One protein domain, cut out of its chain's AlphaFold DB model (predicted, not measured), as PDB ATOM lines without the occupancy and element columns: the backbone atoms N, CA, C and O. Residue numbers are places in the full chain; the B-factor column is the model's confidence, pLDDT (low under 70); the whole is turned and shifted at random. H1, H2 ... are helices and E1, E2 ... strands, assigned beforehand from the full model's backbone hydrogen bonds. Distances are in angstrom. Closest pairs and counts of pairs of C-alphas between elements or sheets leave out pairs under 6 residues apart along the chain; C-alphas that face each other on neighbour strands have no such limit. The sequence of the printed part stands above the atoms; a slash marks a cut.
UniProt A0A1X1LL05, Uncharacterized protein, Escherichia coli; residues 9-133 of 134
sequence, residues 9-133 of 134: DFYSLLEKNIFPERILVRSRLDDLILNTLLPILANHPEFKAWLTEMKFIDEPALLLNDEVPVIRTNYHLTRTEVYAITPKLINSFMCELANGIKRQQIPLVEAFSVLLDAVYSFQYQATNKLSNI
ATOM      1  N   ASP A   9     147.916 235.589 151.558       88.56
ATOM      2  CA  ASP A   9     148.323 234.189 151.421       88.56
ATOM      3  C   ASP A   9     149.740 233.978 151.977       88.56
ATOM      4  O   ASP A   9     150.680 234.692 151.619       88.56
ATOM      5  N   PHE A  10     149.893 232.979 152.841       90.56
ATOM      6  CA  PHE A  10     151.117 232.649 153.561       90.56
ATOM      7  C   PHE A  10     152.266 232.324 152.608       90.56
ATOM      8  O   PHE A  10     153.340 232.912 152.722       90.56
ATOM      9  N   TYR A  11     152.043 231.439 151.634       89.94
ATOM     10  CA  TYR A  11     153.086 231.057 150.682       89.94
ATOM     11  C   TYR A  11     153.518 232.244 149.823       89.94
ATOM     12  O   TYR A  11     154.713 232.494 149.680       89.94
ATOM     13  N   SER A  12     152.561 233.039 149.346       89.38
ATOM     14  CA  SER A  12     152.828 234.263 148.588       89.38
ATOM     15  C   SER A  12     153.646 235.292 149.374       89.38
ATOM     16  O   SER A  12     154.436 236.028 148.781       89.38
ATOM     17  N   LEU A  13     153.460 235.393 150.695       91.94
ATOM     18  CA  LEU A  13     154.290 236.252 151.545       91.94
ATOM     19  C   LEU A  13     155.722 235.721 151.632       91.94
ATOM     20  O   LEU A  13     156.666 236.481 151.410       91.94
ATOM     21  N   LEU A  14     155.884 234.420 151.872       91.38
ATOM     22  CA  LEU A  14     157.203 233.802 151.963       91.38
ATOM     23  C   LEU A  14     157.986 233.902 150.640       91.38
ATOM     24  O   LEU A  14     159.187 234.168 150.666       91.38
ATOM     25  N   GLU A  15     157.329 233.770 149.482       89.75
ATOM     26  CA  GLU A  15     157.957 233.966 148.160       89.75
ATOM     27  C   GLU A  15     158.451 235.406 147.956       89.75
ATOM     28  O   GLU A  15     159.443 235.646 147.267       89.75
ATOM     29  N   LYS A  16     157.801 236.372 148.614       90.88
ATOM     30  CA  LYS A  16     158.214 237.783 148.662       90.88
ATOM     31  C   LYS A  16     159.218 238.073 149.779       90.88
ATOM     32  O   LYS A  16     159.508 239.240 150.038       90.88
ATOM     33  N   ASN A  17     159.756 237.034 150.416       92.56
ATOM     34  CA  ASN A  17     160.694 237.124 151.530       92.56
ATOM     35  C   ASN A  17     160.104 237.858 152.752       92.56
ATOM     36  O   ASN A  17     160.789 238.624 153.435       92.56
ATOM     37  N   ILE A  18     158.806 237.654 153.000       93.88
ATOM     38  CA  ILE A  18     158.054 238.237 154.111       93.88
ATOM     39  C   ILE A  18     157.500 237.113 154.985       93.88
ATOM     40  O   ILE A  18     156.801 236.230 154.495       93.88
ATOM     41  N   PHE A  19     157.761 237.178 156.288       93.31
ATOM     42  CA  PHE A  19     157.229 236.239 157.266       93.31
ATOM     43  C   PHE A  19     156.088 236.891 158.070       93.31
ATOM     44  O   PHE A  19     156.329 237.882 158.766       93.31
ATOM     45  N   PRO A  20     154.849 236.375 157.995       91.81
ATOM     46  CA  PRO A  20     153.758 236.840 158.846       91.81
ATOM     47  C   PRO A  20     153.895 236.268 160.262       91.81
ATOM     48  O   PRO A  20     153.960 235.055 160.447       91.81
ATOM     49  N   GLU A  21     153.902 237.128 161.280       88.88
ATOM     50  CA  GLU A  21     153.971 236.699 162.687       88.88
ATOM     51  C   GLU A  21     152.655 236.080 163.181       88.88
ATOM     52  O   GLU A  21     152.641 235.314 164.147       88.88
ATOM     53  N   ARG A  22     151.543 236.372 162.496       88.50
ATOM     54  CA  ARG A  22     150.218 235.829 162.799       88.50
ATOM     55  C   ARG A  22     149.755 234.936 161.660       88.50
ATOM     56  O   ARG A  22     149.342 235.418 160.608       88.50
ATOM     57  N   ILE A  23     149.782 233.628 161.882       88.69
ATOM     58  CA  ILE A  23     149.285 232.651 160.910       88.69
ATOM     59  C   ILE A  23     148.003 232.044 161.465       88.69
ATOM     60  O   ILE A  23     147.979 231.524 162.581       88.69
ATOM     61  N   LEU A  24     146.918 232.159 160.706       87.00
ATOM     62  CA  LEU A  24     145.622 231.618 161.090       87.00
ATOM     63  C   LEU A  24     145.528 230.149 160.670       87.00
ATOM     64  O   LEU A  24     145.767 229.811 159.515       87.00
ATOM     65  N   VAL A  25     145.133 229.295 161.613       86.06
ATOM     66  CA  VAL A  25     144.906 227.863 161.389       86.06
ATOM     67  C   VAL A  25     143.441 227.629 161.051       86.06
ATOM     68  O   VAL A  25     142.553 227.996 161.826       86.06
ATOM     69  N   ARG A  26     143.176 227.002 159.907       84.44
ATOM     70  CA  ARG A  26     141.835 226.603 159.456       84.44
ATOM     71  C   ARG A  26     141.758 225.144 159.029       84.44
ATOM     72  O   ARG A  26     140.670 224.571 159.041       84.44
ATOM     73  N   SER A  27     142.889 224.543 158.680       80.88
ATOM     74  CA  SER A  27     142.976 223.172 158.202       80.88
ATOM     75  C   SER A  27     143.978 222.343 159.011       80.88
ATOM     76  O   SER A  27     144.863 222.857 159.696       80.88
ATOM     77  N   ARG A  28     143.878 221.014 158.878       81.75
ATOM     78  CA  ARG A  28     144.894 220.095 159.411       81.75
ATOM     79  C   ARG A  28     146.260 220.334 158.766       81.75
ATOM     80  O   ARG A  28     147.274 220.110 159.414       81.75
ATOM     81  N   LEU A  29     146.299 220.737 157.498       81.31
ATOM     82  CA  LEU A  29     147.553 221.024 156.808       81.31
ATOM     83  C   LEU A  29     148.259 222.221 157.452       81.31
ATOM     84  O   LEU A  29     149.461 222.143 157.697       81.31
ATOM     85  N   ASP A  30     147.508 223.269 157.796       83.69
ATOM     86  CA  ASP A  30     148.028 224.450 158.491       83.69
ATOM     87  C   ASP A  30     148.659 224.029 159.816       83.69
ATOM     88  O   ASP A  30     149.814 224.351 160.089       83.69
ATOM     89  N   ASP A  31     147.943 223.216 160.597       85.31
ATOM     90  CA  ASP A  31     148.452 222.667 161.855       85.31
ATOM     91  C   ASP A  31     149.753 221.884 161.665       85.31
ATOM     92  O   ASP A  31     150.686 222.026 162.458       85.31
ATOM     93  N   LEU A  32     149.841 221.058 160.619       87.25
ATOM     94  CA  LEU A  32     151.043 220.280 160.328       87.25
ATOM     95  C   LEU A  32     152.213 221.175 159.920       87.25
ATOM     96  O   LEU A  32     153.336 220.969 160.383       87.25
ATOM     97  N   ILE A  33     151.970 222.186 159.097       88.44
ATOM     98  CA  ILE A  33     153.016 223.114 158.675       88.44
ATOM     99  C   ILE A  33     153.519 223.924 159.867       88.44
ATOM    100  O   ILE A  33     154.729 223.991 160.087       88.44
ATOM    101  N   LEU A  34     152.617 224.482 160.673       89.31
ATOM    102  CA  LEU A  34     152.990 225.345 161.790       89.31
ATOM    103  C   LEU A  34     153.653 224.588 162.932       89.31
ATOM    104  O   LEU A  34     154.658 225.048 163.467       89.31
ATOM    105  N   ASN A  35     153.111 223.429 163.304       89.38
ATOM    106  CA  ASN A  35     153.545 222.732 164.512       89.38
ATOM    107  C   ASN A  35     154.570 221.628 164.241       89.38
ATOM    108  O   ASN A  35     155.256 221.201 165.166       89.38
ATOM    109  N   THR A  36     154.694 221.157 162.995       88.81
ATOM    110  CA  THR A  36     155.672 220.118 162.631       88.81
ATOM    111  C   THR A  36     156.778 220.683 161.756       88.81
ATOM    112  O   THR A  36     157.953 220.578 162.106       88.81
ATOM    113  N   LEU A  37     156.424 221.296 160.625       90.25
ATOM    114  CA  LEU A  37     157.415 221.679 159.623       90.25
ATOM    115  C   LEU A  37     158.215 222.921 160.033       90.25
ATOM    116  O   LEU A  37     159.443 222.862 160.057       90.25
ATOM    117  N   LEU A  38     157.560 224.029 160.394       91.44
ATOM    118  CA  LEU A  38     158.242 225.284 160.740       91.44
ATOM    119  C   LEU A  38     159.297 225.128 161.852       91.44
ATOM    120  O   LEU A  38     160.401 225.643 161.668       91.44
ATOM    121  N   PRO A  39     159.054 224.389 162.954       92.31
ATOM    122  CA  PRO A  39     160.081 224.137 163.960       92.31
ATOM    123  C   PRO A  39     161.306 223.409 163.399       92.31
ATOM    124  O   PRO A  39     162.434 223.719 163.779       92.31
ATOM    125  N   ILE A  40     161.114 222.459 162.479       90.69
ATOM    126  CA  ILE A  40     162.220 221.746 161.826       90.69
ATOM    127  C   ILE A  40     163.026 222.720 160.962       90.69
ATOM    128  O   ILE A  40     164.254 222.760 161.065       90.69
ATOM    129  N   LEU A  41     162.351 223.549 160.162       92.00
ATOM    130  CA  LEU A  41     163.001 224.547 159.307       92.00
ATOM    131  C   LEU A  41     163.776 225.587 160.127       92.00
ATOM    132  O   LEU A  41     164.922 225.891 159.806       92.00
ATOM    133  N   ALA A  42     163.202 226.073 161.228       91.25
ATOM    134  CA  ALA A  42     163.841 227.046 162.112       91.25
ATOM    135  C   ALA A  42     165.113 226.512 162.801       91.25
ATOM    136  O   ALA A  42     165.974 227.296 163.209       91.25
ATOM    137  N   ASN A  43     165.249 225.187 162.925       90.19
ATOM    138  CA  ASN A  43     166.403 224.535 163.547       90.19
ATOM    139  C   ASN A  43     167.419 223.978 162.537       90.19
ATOM    140  O   ASN A  43     168.573 223.750 162.905       90.19
ATOM    141  N   HIS A  44     167.042 223.782 161.273       91.38
ATOM    142  CA  HIS A  44     167.968 223.331 160.239       91.38
ATOM    143  C   HIS A  44     168.823 224.507 159.730       91.38
ATOM    144  O   HIS A  44     168.251 225.498 159.277       91.38
ATOM    145  N   PRO A  45     170.171 224.423 159.721       91.19
ATOM    146  CA  PRO A  45     171.044 225.567 159.428       91.19
ATOM    147  C   PRO A  45     170.719 226.307 158.124       91.19
ATOM    148  O   PRO A  45     170.631 227.533 158.114       91.19
ATOM    149  N   GLU A  46     170.479 225.569 157.037       90.88
ATOM    150  CA  GLU A  46     170.208 226.173 155.726       90.88
ATOM    151  C   GLU A  46     168.869 226.909 155.656       90.88
ATOM    152  O   GLU A  46     168.786 227.986 155.062       90.88
ATOM    153  N   PHE A  47     167.831 226.342 156.276       92.25
ATOM    154  CA  PHE A  47     166.496 226.934 156.300       92.25
ATOM    155  C   PHE A  47     166.428 228.077 157.303       92.25
ATOM    156  O   PHE A  47     165.826 229.102 157.011       92.25
ATOM    157  N   LYS A  48     167.112 227.947 158.442       92.31
ATOM    158  CA  LYS A  48     167.273 229.027 159.410       92.31
ATOM    159  C   LYS A  48     167.904 230.254 158.762       92.31
ATOM    160  O   LYS A  48     167.371 231.338 158.938       92.31
ATOM    161  N   ALA A  49     168.978 230.081 157.987       90.12
ATOM    162  CA  ALA A  49     169.606 231.184 157.260       90.12
ATOM    163  C   ALA A  49     168.614 231.885 156.314       90.12
ATOM    164  O   ALA A  49     168.489 233.103 156.347       90.12
ATOM    165  N   TRP A  50     167.842 231.108 155.547       90.56
ATOM    166  CA  TRP A  50     166.787 231.643 154.681       90.56
ATOM    167  C   TRP A  50     165.692 232.392 155.462       90.56
ATOM    168  O   TRP A  50     165.353 233.517 155.116       90.56
ATOM    169  N   LEU A  51     165.183 231.820 156.556       91.06
ATOM    170  CA  LEU A  51     164.165 232.455 157.401       91.06
ATOM    171  C   LEU A  51     164.675 233.749 158.051       91.06
ATOM    172  O   LEU A  51     163.922 234.707 158.183       91.06
ATOM    173  N   THR A  52     165.952 233.810 158.443       90.56
ATOM    174  CA  THR A  52     166.538 235.018 159.050       90.56
ATOM    175  C   THR A  52     166.710 236.180 158.076       90.56
ATOM    176  O   THR A  52     166.869 237.314 158.517       90.56
ATOM    177  N   GLU A  53     166.673 235.920 156.769       90.62
ATOM    178  CA  GLU A  53     166.724 236.956 155.733       90.62
ATOM    179  C   GLU A  53     165.346 237.584 155.464       90.62
ATOM    180  O   GLU A  53     165.255 238.564 154.720       90.62
ATOM    181  N   MET A  54     164.273 237.046 156.054       93.06
ATOM    182  CA  MET A  54     162.910 237.518 155.826       93.06
ATOM    183  C   MET A  54     162.578 238.778 156.619       93.06
ATOM    184  O   MET A  54     163.014 238.982 157.754       93.06
ATOM    185  N   LYS A  55     161.712 239.609 156.036       94.75
ATOM    186  CA  LYS A  55     161.081 240.724 156.739       94.75
ATOM    187  C   LYS A  55     159.856 240.232 157.508       94.75
ATOM    188  O   LYS A  55     158.964 239.639 156.914       94.75
ATOM    189  N   PHE A  56     159.763 240.566 158.788       92.81
ATOM    190  CA  PHE A  56     158.601 240.236 159.613       92.81
ATOM    191  C   PHE A  56     157.501 241.295 159.480       92.81
ATOM    192  O   PHE A  56     157.791 242.495 159.395       92.81
ATOM    193  N   ILE A  57     156.245 240.849 159.436       92.75
ATOM    194  CA  ILE A  57     155.056 241.711 159.480       92.75
ATOM    195  C   ILE A  57     154.061 241.194 160.523       92.75
ATOM    196  O   ILE A  57     153.870 239.986 160.661       92.75
ATOM    197  N   ASP A  58     153.398 242.118 161.215       88.75
ATOM    198  CA  ASP A  58     152.369 241.820 162.218       88.75
ATOM    199  C   ASP A  58     150.965 241.836 161.588       88.75
ATOM    200  O   ASP A  58     150.087 242.595 161.986       88.75
ATOM    201  N   GLU A  59     150.777 241.027 160.545       86.81
ATOM    202  CA  GLU A  59     149.522 240.919 159.789       86.81
ATOM    203  C   GLU A  59     149.060 239.457 159.736       86.81
ATOM    204  O   GLU A  59     149.903 238.558 159.614       86.81
ATOM    205  N   PRO A  60     147.743 239.186 159.808       86.12
ATOM    206  CA  PRO A  60     147.222 237.833 159.703       86.12
ATOM    207  C   PRO A  60     147.369 237.291 158.275       86.12
ATOM    208  O   PRO A  60     146.896 237.889 157.306       86.12
ATOM    209  N   ALA A  61     147.959 236.104 158.159       88.25
ATOM    210  CA  ALA A  61     148.050 235.349 156.915       88.25
ATOM    211  C   ALA A  61     147.348 233.991 157.018       88.25
ATOM    212  O   ALA A  61     147.267 233.391 158.095       88.25
ATOM    213  N   LEU A  62     146.871 233.493 155.879       87.56
ATOM    214  CA  LEU A  62     146.313 232.152 155.726       87.56
ATOM    215  C   LEU A  62     147.086 231.340 154.717       87.56
ATOM    216  O   LEU A  62     147.558 231.873 153.722       87.56
ATOM    217  N   LEU A  63     147.084 230.030 154.896       84.00
ATOM    218  CA  LEU A  63     147.404 229.115 153.818       84.00
ATOM    219  C   LEU A  63     146.136 228.961 152.970       84.00
ATOM    220  O   LEU A  63     145.179 228.333 153.407       84.00
ATOM    221  N   LEU A  64     146.088 229.590 151.792       76.56
ATOM    222  CA  LEU A  64     144.888 229.559 150.939       76.56
ATOM    223  C   LEU A  64     144.846 228.352 149.986       76.56
ATOM    224  O   LEU A  64     143.822 228.108 149.352       76.56
ATOM    225  N   ASN A  65     145.934 227.584 149.894       67.06
ATOM    226  CA  ASN A  65     146.003 226.382 149.066       67.06
ATOM    227  C   ASN A  65     145.557 225.143 149.862       67.06
ATOM    228  O   ASN A  65     146.385 224.441 150.439       67.06
ATOM    229  N   ASP A  66     144.245 224.878 149.864       53.88
ATOM    230  CA  ASP A  66     143.641 223.657 150.436       53.88
ATOM    231  C   ASP A  66     143.902 222.404 149.581       53.88
ATOM    232  O   ASP A  66     143.823 221.269 150.061       53.88
ATOM    233  N   GLU A  67     144.236 222.589 148.305       52.91
ATOM    234  CA  GLU A  67     144.688 221.502 147.448       52.91
ATOM    235  C   GLU A  67     146.180 221.301 147.691       52.91
ATOM    236  O   GLU A  67     147.013 221.981 147.097       52.91
ATOM    237  N   VAL A  68     146.524 220.356 148.575       51.06
ATOM    238  CA  VAL A  68     147.863 219.752 148.575       51.06
ATOM    239  C   VAL A  68     148.086 219.297 147.136       51.06
ATOM    240  O   VAL A  68     147.376 218.381 146.698       51.06
ATOM    241  N   PRO A  69     148.997 219.914 146.360       46.94
ATOM    242  CA  PRO A  69     149.271 219.383 145.046       46.94
ATOM    243  C   PRO A  69     149.691 217.935 145.282       46.94
ATOM    244  O   PRO A  69     150.548 217.660 146.120       46.94
ATOM    245  N   VAL A  70     149.042 216.981 144.610       47.19
ATOM    246  CA  VAL A  70     149.586 215.627 144.524       47.19
ATOM    247  C   VAL A  70     150.874 215.798 143.745       47.19
ATOM    248  O   VAL A  70     150.879 215.804 142.513       47.19
ATOM    249  N   ILE A  71     151.955 216.052 144.473       45.34
ATOM    250  CA  ILE A  71     153.236 216.331 143.866       45.34
ATOM    251  C   ILE A  71     153.692 214.994 143.348       45.34
ATOM    252  O   ILE A  71     154.140 214.118 144.085       45.34
ATOM    253  N   ARG A  72     153.548 214.823 142.039       37.28
ATOM    254  CA  ARG A  72     154.352 213.864 141.305       37.28
ATOM    255  C   ARG A  72     155.754 214.441 141.246       37.28
ATOM    256  O   ARG A  72     156.233 214.837 140.188       37.28
ATOM    257  N   THR A  73     156.412 214.512 142.397       41.03
ATOM    258  CA  THR A  73     157.855 214.536 142.400       41.03
ATOM    259  C   THR A  73     158.243 213.266 141.654       41.03
ATOM    260  O   THR A  73     157.906 212.164 142.074       41.03
ATOM    261  N   ASN A  74     158.978 213.374 140.546       38.78
ATOM    262  CA  ASN A  74     159.691 212.195 140.030       38.78
ATOM    263  C   ASN A  74     160.645 211.620 141.108       38.78
ATOM    264  O   ASN A  74     161.166 210.520 140.966       38.78
ATOM    265  N   TYR A  75     160.844 212.369 142.197       41.66
ATOM    266  CA  TYR A  75     161.336 211.930 143.490       41.66
ATOM    267  C   TYR A  75     160.258 211.174 144.286       41.66
ATOM    268  O   TYR A  75     159.624 211.709 145.192       41.66
ATOM    269  N   HIS A  76     160.052 209.905 143.958       48.56
ATOM    270  CA  HIS A  76     159.436 208.972 144.895       48.56
ATOM    271  C   HIS A  76     160.565 208.262 145.627       48.56
ATOM    272  O   HIS A  76     161.294 207.504 144.994       48.56
ATOM    273  N   LEU A  77     160.706 208.487 146.939       51.34
ATOM    274  CA  LEU A  77     161.572 207.638 147.754       51.34
ATOM    275  C   LEU A  77     161.026 206.211 147.664       51.34
ATOM    276  O   LEU A  77     159.993 205.864 148.241       51.34
ATOM    277  N   THR A  78     161.696 205.372 146.890       55.31
ATOM    278  CA  THR A  78     161.404 203.950 146.794       55.31
ATOM    279  C   THR A  78     161.541 203.316 148.175       55.31
ATOM    280  O   THR A  78     162.311 203.773 149.022       55.31
ATOM    281  N   ARG A  79     160.840 202.201 148.424       51.06
ATOM    282  CA  ARG A  79     160.998 201.439 149.680       51.06
ATOM    283  C   ARG A  79     162.474 201.163 150.004       51.06
ATOM    284  O   ARG A  79     162.859 201.217 151.166       51.06
ATOM    285  N   THR A  80     163.296 200.911 148.987       54.94
ATOM    286  CA  THR A  80     164.742 200.692 149.121       54.94
ATOM    287  C   THR A  80     165.478 201.939 149.615       54.94
ATOM    288  O   THR A  80     166.296 201.836 150.526       54.94
ATOM    289  N   GLU A  81     165.156 203.119 149.080       53.69
ATOM    290  CA  GLU A  81     165.713 204.399 149.538       53.69
ATOM    291  C   GLU A  81     165.275 204.724 150.968       53.69
ATOM    292  O   GLU A  81     166.098 205.178 151.759       53.69
ATOM    293  N   VAL A  82     164.036 204.382 151.344       57.38
ATOM    294  CA  VAL A  82     163.537 204.506 152.724       57.38
ATOM    295  C   VAL A  82     164.337 203.614 153.693       57.38
ATOM    296  O   VAL A  82     164.765 204.054 154.764       57.38
ATOM    297  N   TYR A  83     164.637 202.364 153.334       59.16
ATOM    298  CA  TYR A  83     165.495 201.510 154.172       59.16
ATOM    299  C   TYR A  83     166.947 202.010 154.244       59.16
ATOM    300  O   TYR A  83     167.593 201.846 155.282       59.16
ATOM    301  N   ALA A  84     167.425 202.682 153.196       65.00
ATOM    302  CA  ALA A  84     168.748 203.294 153.115       65.00
ATOM    303  C   ALA A  84     168.824 204.726 153.685       65.00
ATOM    304  O   ALA A  84     169.884 205.351 153.584       65.00
ATOM    305  N   ILE A  85     167.758 205.257 154.307       72.62
ATOM    306  CA  ILE A  85     167.807 206.583 154.941       72.62
ATOM    307  C   ILE A  85     168.903 206.586 156.011       72.62
ATOM    308  O   ILE A  85     168.845 205.855 157.006       72.62
ATOM    309  N   THR A  86     169.894 207.446 155.785       74.56
ATOM    310  CA  THR A  86     170.981 207.769 156.710       74.56
ATOM    311  C   THR A  86     170.903 209.247 157.090       74.56
ATOM    312  O   THR A  86     170.389 210.044 156.302       74.56
ATOM    313  N   PRO A  87     171.480 209.665 158.230       79.31
ATOM    314  CA  PRO A  87     171.558 211.083 158.589       79.31
ATOM    315  C   PRO A  87     172.192 211.949 157.491       79.31
ATOM    316  O   PRO A  87     171.763 213.074 157.257       79.31
ATOM    317  N   LYS A  88     173.176 211.399 156.763       80.19
ATOM    318  CA  LYS A  88     173.819 212.073 155.629       80.19
ATOM    319  C   LYS A  88     172.845 212.315 154.472       80.19
ATOM    320  O   LYS A  88     172.862 213.402 153.904       80.19
ATOM    321  N   LEU A  89     172.012 211.326 154.136       80.25
ATOM    322  CA  LEU A  89     171.001 211.464 153.086       80.25
ATOM    323  C   LEU A  89     169.945 212.504 153.472       80.25
ATOM    324  O   LEU A  89     169.659 213.386 152.670       80.25
ATOM    325  N   ILE A  90     169.439 212.441 154.710       82.88
ATOM    326  CA  ILE A  90     168.479 213.423 155.243       82.88
ATOM    327  C   ILE A  90     169.061 214.831 155.115       82.88
ATOM    328  O   ILE A  90     168.421 215.716 154.558       82.88
ATOM    329  N   ASN A  91     170.297 215.032 155.575       84.56
ATOM    330  CA  ASN A  91     170.938 216.340 155.521       84.56
ATOM    331  C   ASN A  91     171.150 216.829 154.077       84.56
ATOM    332  O   ASN A  91     170.883 217.989 153.791       84.56
ATOM    333  N   SER A  92     171.585 215.958 153.155       83.25
ATOM    334  CA  SER A  92     171.741 216.320 151.733       83.25
ATOM    335  C   SER A  92     170.420 216.777 151.125       83.25
ATOM    336  O   SER A  92     170.357 217.845 150.525       83.25
ATOM    337  N   PHE A  93     169.355 216.008 151.351       85.81
ATOM    338  CA  PHE A  93     168.012 216.309 150.866       85.81
ATOM    339  C   PHE A  93     167.487 217.650 151.398       85.81
ATOM    340  O   PHE A  93     167.023 218.492 150.629       85.81
ATOM    341  N   MET A  94     167.622 217.890 152.707       88.94
ATOM    342  CA  MET A  94     167.215 219.152 153.335       88.94
ATOM    343  C   MET A  94     168.007 220.344 152.774       88.94
ATOM    344  O   MET A  94     167.423 221.388 152.485       88.94
ATOM    345  N   CYS A  95     169.321 220.196 152.568       89.25
ATOM    346  CA  CYS A  95     170.157 221.232 151.957       89.25
ATOM    347  C   CYS A  95     169.782 221.514 150.494       89.25
ATOM    348  O   CYS A  95     169.756 222.673 150.081       89.25
ATOM    349  N   GLU A  96     169.507 220.481 149.696       87.19
ATOM    350  CA  GLU A  96     169.095 220.631 148.296       87.19
ATOM    351  C   GLU A  96     167.775 221.396 148.185       87.19
ATOM    352  O   GLU A  96     167.696 222.366 147.428       87.19
ATOM    353  N   LEU A  97     166.779 221.045 149.003       89.25
ATOM    354  CA  LEU A  97     165.502 221.757 149.032       89.25
ATOM    355  C   LEU A  97     165.646 223.194 149.530       89.25
ATOM    356  O   LEU A  97     165.097 224.101 148.909       89.25
ATOM    357  N   ALA A  98     166.429 223.437 150.584       90.56
ATOM    358  CA  ALA A  98     166.687 224.795 151.059       90.56
ATOM    359  C   ALA A  98     167.321 225.669 149.965       90.56
ATOM    360  O   ALA A  98     166.923 226.816 149.771       90.56
ATOM    361  N   ASN A  99     168.274 225.121 149.208       88.81
ATOM    362  CA  ASN A  99     168.886 225.819 148.080       88.81
ATOM    363  C   ASN A  99     167.901 226.054 146.928       88.81
ATOM    364  O   ASN A  99     167.921 227.132 146.333       88.81
ATOM    365  N   GLY A 100     167.039 225.080 146.628       87.50
ATOM    366  CA  GLY A 100     165.974 225.222 145.634       87.50
ATOM    367  C   GLY A 100     165.004 226.351 145.986       87.50
ATOM    368  O   GLY A 100     164.695 227.177 145.127       87.50
ATOM    369  N   ILE A 101     164.615 226.455 147.261       89.69
ATOM    370  CA  ILE A 101     163.780 227.548 147.780       89.69
ATOM    371  C   ILE A 101     164.499 228.897 147.675       89.69
ATOM    372  O   ILE A 101     163.958 229.831 147.089       89.69
ATOM    373  N   LYS A 102     165.735 229.007 148.187       88.44
ATOM    374  CA  LYS A 102     166.526 230.255 148.149       88.44
ATOM    375  C   LYS A 102     166.694 230.795 146.727       88.44
ATOM    376  O   LYS A 102     166.692 232.001 146.510       88.44
ATOM    377  N   ARG A 103     166.848 229.898 145.750       88.00
ATOM    378  CA  ARG A 103     167.004 230.240 144.328       88.00
ATOM    379  C   ARG A 103     165.674 230.396 143.588       88.00
ATOM    380  O   ARG A 103     165.709 230.600 142.378       88.00
ATOM    381  N   GLN A 104     164.541 230.269 144.283       84.31
ATOM    382  CA  GLN A 104     163.190 230.315 143.711       84.31
ATOM    383  C   GLN A 104     163.003 229.329 142.543       84.31
ATOM    384  O   GLN A 104     162.333 229.617 141.556       84.31
ATOM    385  N   GLN A 105     163.637 228.157 142.634       85.62
ATOM    386  CA  GLN A 105     163.588 227.117 141.599       85.62
ATOM    387  C   GLN A 105     162.399 226.169 141.767       85.62
ATOM    388  O   GLN A 105     162.072 225.434 140.840       85.62
ATOM    389  N   ILE A 106     161.786 226.159 142.953       83.12
ATOM    390  CA  ILE A 106     160.661 225.299 143.317       83.12
ATOM    391  C   ILE A 106     159.620 226.178 144.033       83.12
ATOM    392  O   ILE A 106     160.017 226.950 144.913       83.12
ATOM    393  N   PRO A 107     158.318 226.076 143.701       85.94
ATOM    394  CA  PRO A 107     157.256 226.760 144.438       85.94
ATOM    395  C   PRO A 107     157.262 226.383 145.922       85.94
ATOM    396  O   PRO A 107     157.460 225.217 146.276       85.94
ATOM    397  N   LEU A 108     156.996 227.339 146.813       88.44
ATOM    398  CA  LEU A 108     157.076 227.071 148.255       88.44
ATOM    399  C   LEU A 108     156.050 226.047 148.737       88.44
ATOM    400  O   LEU A 108     156.378 225.201 149.569       88.44
ATOM    401  N   VAL A 109     154.842 226.084 148.174       85.69
ATOM    402  CA  VAL A 109     153.801 225.083 148.445       85.69
ATOM    403  C   VAL A 109     154.276 223.669 148.095       85.69
ATOM    404  O   VAL A 109     154.003 222.718 148.833       85.69
ATOM    405  N   GLU A 110     155.049 223.529 147.014       82.25
ATOM    406  CA  GLU A 110     155.606 222.247 146.598       82.25
ATOM    407  C   GLU A 110     156.722 221.801 147.537       82.25
ATOM    408  O   GLU A 110     156.674 220.696 148.082       82.25
ATOM    409  N   ALA A 111     157.681 222.685 147.805       87.12
ATOM    410  CA  ALA A 111     158.789 222.386 148.698       87.12
ATOM    411  C   ALA A 111     158.301 221.978 150.099       87.12
ATOM    412  O   ALA A 111     158.791 221.000 150.661       87.12
ATOM    413  N   PHE A 112     157.307 222.679 150.654       88.81
ATOM    414  CA  PHE A 112     156.776 222.393 151.991       88.81
ATOM    415  C   PHE A 112     156.031 221.060 152.040       88.81
ATOM    416  O   PHE A 112     156.194 220.309 153.001       88.81
ATOM    417  N   SER A 113     155.275 220.725 150.995       83.06
ATOM    418  CA  SER A 113     154.583 219.435 150.906       83.06
ATOM    419  C   SER A 113     155.575 218.269 150.824       83.06
ATOM    420  O   SER A 113     155.430 217.287 151.550       83.06
ATOM    421  N   VAL A 114     156.626 218.402 150.003       84.38
ATOM    422  CA  VAL A 114     157.703 217.402 149.886       84.38
ATOM    423  C   VAL A 114     158.454 217.236 151.208       84.38
ATOM    424  O   VAL A 114     158.732 216.114 151.629       84.38
ATOM    425  N   LEU A 115     158.763 218.341 151.892       88.31
ATOM    426  CA  LEU A 115     159.423 218.303 153.197       88.31
ATOM    427  C   LEU A 115     158.553 217.619 154.249       88.31
ATOM    428  O   LEU A 115     159.065 216.822 155.032       88.31
ATOM    429  N   LEU A 116     157.252 217.907 154.268       87.19
ATOM    430  CA  LEU A 116     156.328 217.298 155.215       87.19
ATOM    431  C   LEU A 116     156.239 215.776 155.007       87.19
ATOM    432  O   LEU A 116     156.355 215.027 155.978       87.19
ATOM    433  N   ASP A 117     156.115 215.314 153.761       82.06
ATOM    434  CA  ASP A 117     156.105 213.882 153.423       82.06
ATOM    435  C   ASP A 117     157.425 213.184 153.796       82.06
ATOM    436  O   ASP A 117     157.438 212.109 154.408       82.06
ATOM    437  N   ALA A 118     158.559 213.834 153.516       82.62
ATOM    438  CA  ALA A 118     159.876 213.325 153.881       82.62
ATOM    439  C   ALA A 118     160.046 213.206 155.403       82.62
ATOM    440  O   ALA A 118     160.514 212.175 155.885       82.62
ATOM    441  N   VAL A 119     159.621 214.214 156.176       85.00
ATOM    442  CA  VAL A 119     159.662 214.185 157.648       85.00
ATOM    443  C   VAL A 119     158.894 212.981 158.189       85.00
ATOM    444  O   VAL A 119     159.433 212.242 159.015       85.00
ATOM    445  N   TYR A 120     157.682 212.728 157.694       82.06
ATOM    446  CA  TYR A 120     156.897 211.567 158.122       82.06
ATOM    447  C   TYR A 120     157.523 210.238 157.698       82.06
ATOM    448  O   TYR A 120     157.560 209.293 158.488       82.06
ATOM    449  N   SER A 121     158.083 210.169 156.491       77.56
ATOM    450  CA  SER A 121     158.800 208.988 156.005       77.56
ATOM    451  C   SER A 121     160.031 208.670 156.863       77.56
ATOM    452  O   SER A 121     160.272 207.513 157.224       77.56
ATOM    453  N   PHE A 122     160.793 209.695 157.253       79.88
ATOM    454  CA  PHE A 122     161.965 209.561 158.120       79.88
ATOM    455  C   PHE A 122     161.573 209.149 159.542       79.88
ATOM    456  O   PHE A 122     162.198 208.255 160.115       79.88
ATOM    457  N   GLN A 123     160.511 209.745 160.094       77.06
ATOM    458  CA  GLN A 123     159.966 209.361 161.396       77.06
ATOM    459  C   GLN A 123     159.509 207.900 161.400       77.06
ATOM    460  O   GLN A 123     159.916 207.144 162.276       77.06
ATOM    461  N   TYR A 124     158.748 207.467 160.393       76.19
ATOM    462  CA  TYR A 124     158.296 206.079 160.277       76.19
ATOM    463  C   TYR A 124     159.469 205.088 160.249       76.19
ATOM    464  O   TYR A 124     159.424 204.046 160.908       76.19
ATOM    465  N   GLN A 125     160.546 205.408 159.528       70.56
ATOM    466  CA  GLN A 125     161.751 204.578 159.503       70.56
ATOM    467  C   GLN A 125     162.448 204.530 160.874       70.56
ATOM    468  O   GLN A 125     162.859 203.455 161.315       70.56
ATOM    469  N   ALA A 126     162.569 205.669 161.560       71.00
ATOM    470  CA  ALA A 126     163.187 205.746 162.881       71.00
ATOM    471  C   ALA A 126     162.377 204.983 163.943       71.00
ATOM    472  O   ALA A 126     162.943 204.194 164.701       71.00
ATOM    473  N   THR A 127     161.055 205.158 163.968       66.44
ATOM    474  CA  THR A 127     160.169 204.499 164.936       66.44
ATOM    475  C   THR A 127     160.109 202.991 164.712       66.44
ATOM    476  O   THR A 127     160.223 202.251 165.682       66.44
ATOM    477  N   ASN A 128     160.043 202.515 163.461       58.97
ATOM    478  CA  ASN A 128     160.087 201.074 163.180       58.97
ATOM    479  C   ASN A 128     161.425 200.423 163.547       58.97
ATOM    480  O   ASN A 128     161.467 199.245 163.900       58.97
ATOM    481  N   LYS A 129     162.534 201.169 163.472       55.03
ATOM    482  CA  LYS A 129     163.829 200.690 163.972       55.03
ATOM    483  C   LYS A 129     163.840 200.604 165.498       55.03
ATOM    484  O   LYS A 129     164.369 199.634 166.019       55.03
ATOM    485  N   LEU A 130     163.231 201.563 166.199       45.09
ATOM    486  CA  LEU A 130     163.122 201.560 167.664       45.09
ATOM    487  C   LEU A 130     162.208 200.444 168.191       45.09
ATOM    488  O   LEU A 130     162.553 199.806 169.180       45.09
ATOM    489  N   SER A 131     161.092 200.147 167.521       41.84
ATOM    490  CA  SER A 131     160.200 199.042 167.907       41.84
ATOM    491  C   SER A 131     160.803 197.648 167.690       41.84
ATOM    492  O   SER A 131     160.296 196.688 168.254       41.84
ATOM    493  N   ASN A 132     161.895 197.535 166.923       37.78
ATOM    494  CA  ASN A 132     162.665 196.297 166.746       37.78
ATOM    495  C   ASN A 132     163.856 196.173 167.722       37.78
ATOM    496  O   ASN A 132     164.670 195.265 167.572       37.78
ATOM    497  N   ILE A 133     163.996 197.091 168.690       38.06
ATOM    498  CA  ILE A 133     165.014 197.031 169.762       38.06
ATOM    499  C   ILE A 133     164.438 196.373 171.043       38.06
ATOM    500  O   ILE A 133     165.085 196.361 172.089       38.06
TER     501      ILE A 133
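AT A GLANCE: This is residues 9 to 133 of the 134 residues of an uncharacterized protein of Escherichia coli (UniProt A0A1X1LL05). The long helix H6 runs along much of the longest axis, with H5 partly alongside it as a helical hairpin and H2 crossing it; a two-strand ribbon, E1 and E2, stands at one end with H1 packed on it, and small H4 is near the other end. The printed part has 125 residues, with named elements in the order H1 E1 H2 H3 E2 H4 H5 H6, mostly helix; the sheet, E1 E2, is parallel. It is compact, with a radius of gyration of the C-alphas of 15.2 A, and elongated, spanning 47 by 29 by 28 A.

HOW THE PARTS SIT: Start at H1, residues 10 to 15; its closest C-alpha pair with E1, residues 18 to 24, is Leu 13 and Phe 19, 6.4 A. Find E1's parallel neighbour E2, residues 55 to 62, by N 19 and O 55, 2.8 A apart, within hydrogen-bond range. H2, residues 28 to 43, and H3, residues 45 to 52, come between them in a strand-helix-strand unit, parallel neighbour strands with helices between. The hub is H6, residues 108 to 131: its residues 112 to 116 touch H2 about perpendicular at 81 degrees, closest C-alphas Leu 37 and Leu 116, 6.3 A. H5, residues 87 to 102, touches H6 at a shallow tilt of 10 degrees, opposite ways, closest C-alphas Ile 101 and Leu 108, 6.7 A. H3 touches H5, closest C-alphas Phe 47 and Ala 98, 5.7 A. H4, residues 79 to 83, touches H6, closest C-alphas Val 82 and Gln 125, 7.0 A. Each O i to N i+4 pair is within hydrogen-bond range in H1, H3, H4, H5 and H6, and 9 of 12 in H2.

IN THESE COORDINATES: Find C-alpha 10 at (151.117, 232.649, 153.561), where H1 begins. E2, 17.1 A long, bends by 89 degrees at residue 58. H2 spans 22.3 A and H5 22.4 A; H6 runs 34.4 A to C-alpha 131 at (160.200, 199.042, 167.907).

THE WHOLE: The farthest C-alphas, Glu 59 and Ile 133, are 47.6 A apart. The printed part has no cut; its long link is residues 63 to 78. Look for pLDDT under 70 at residues 65 to 84 and 127 to 133.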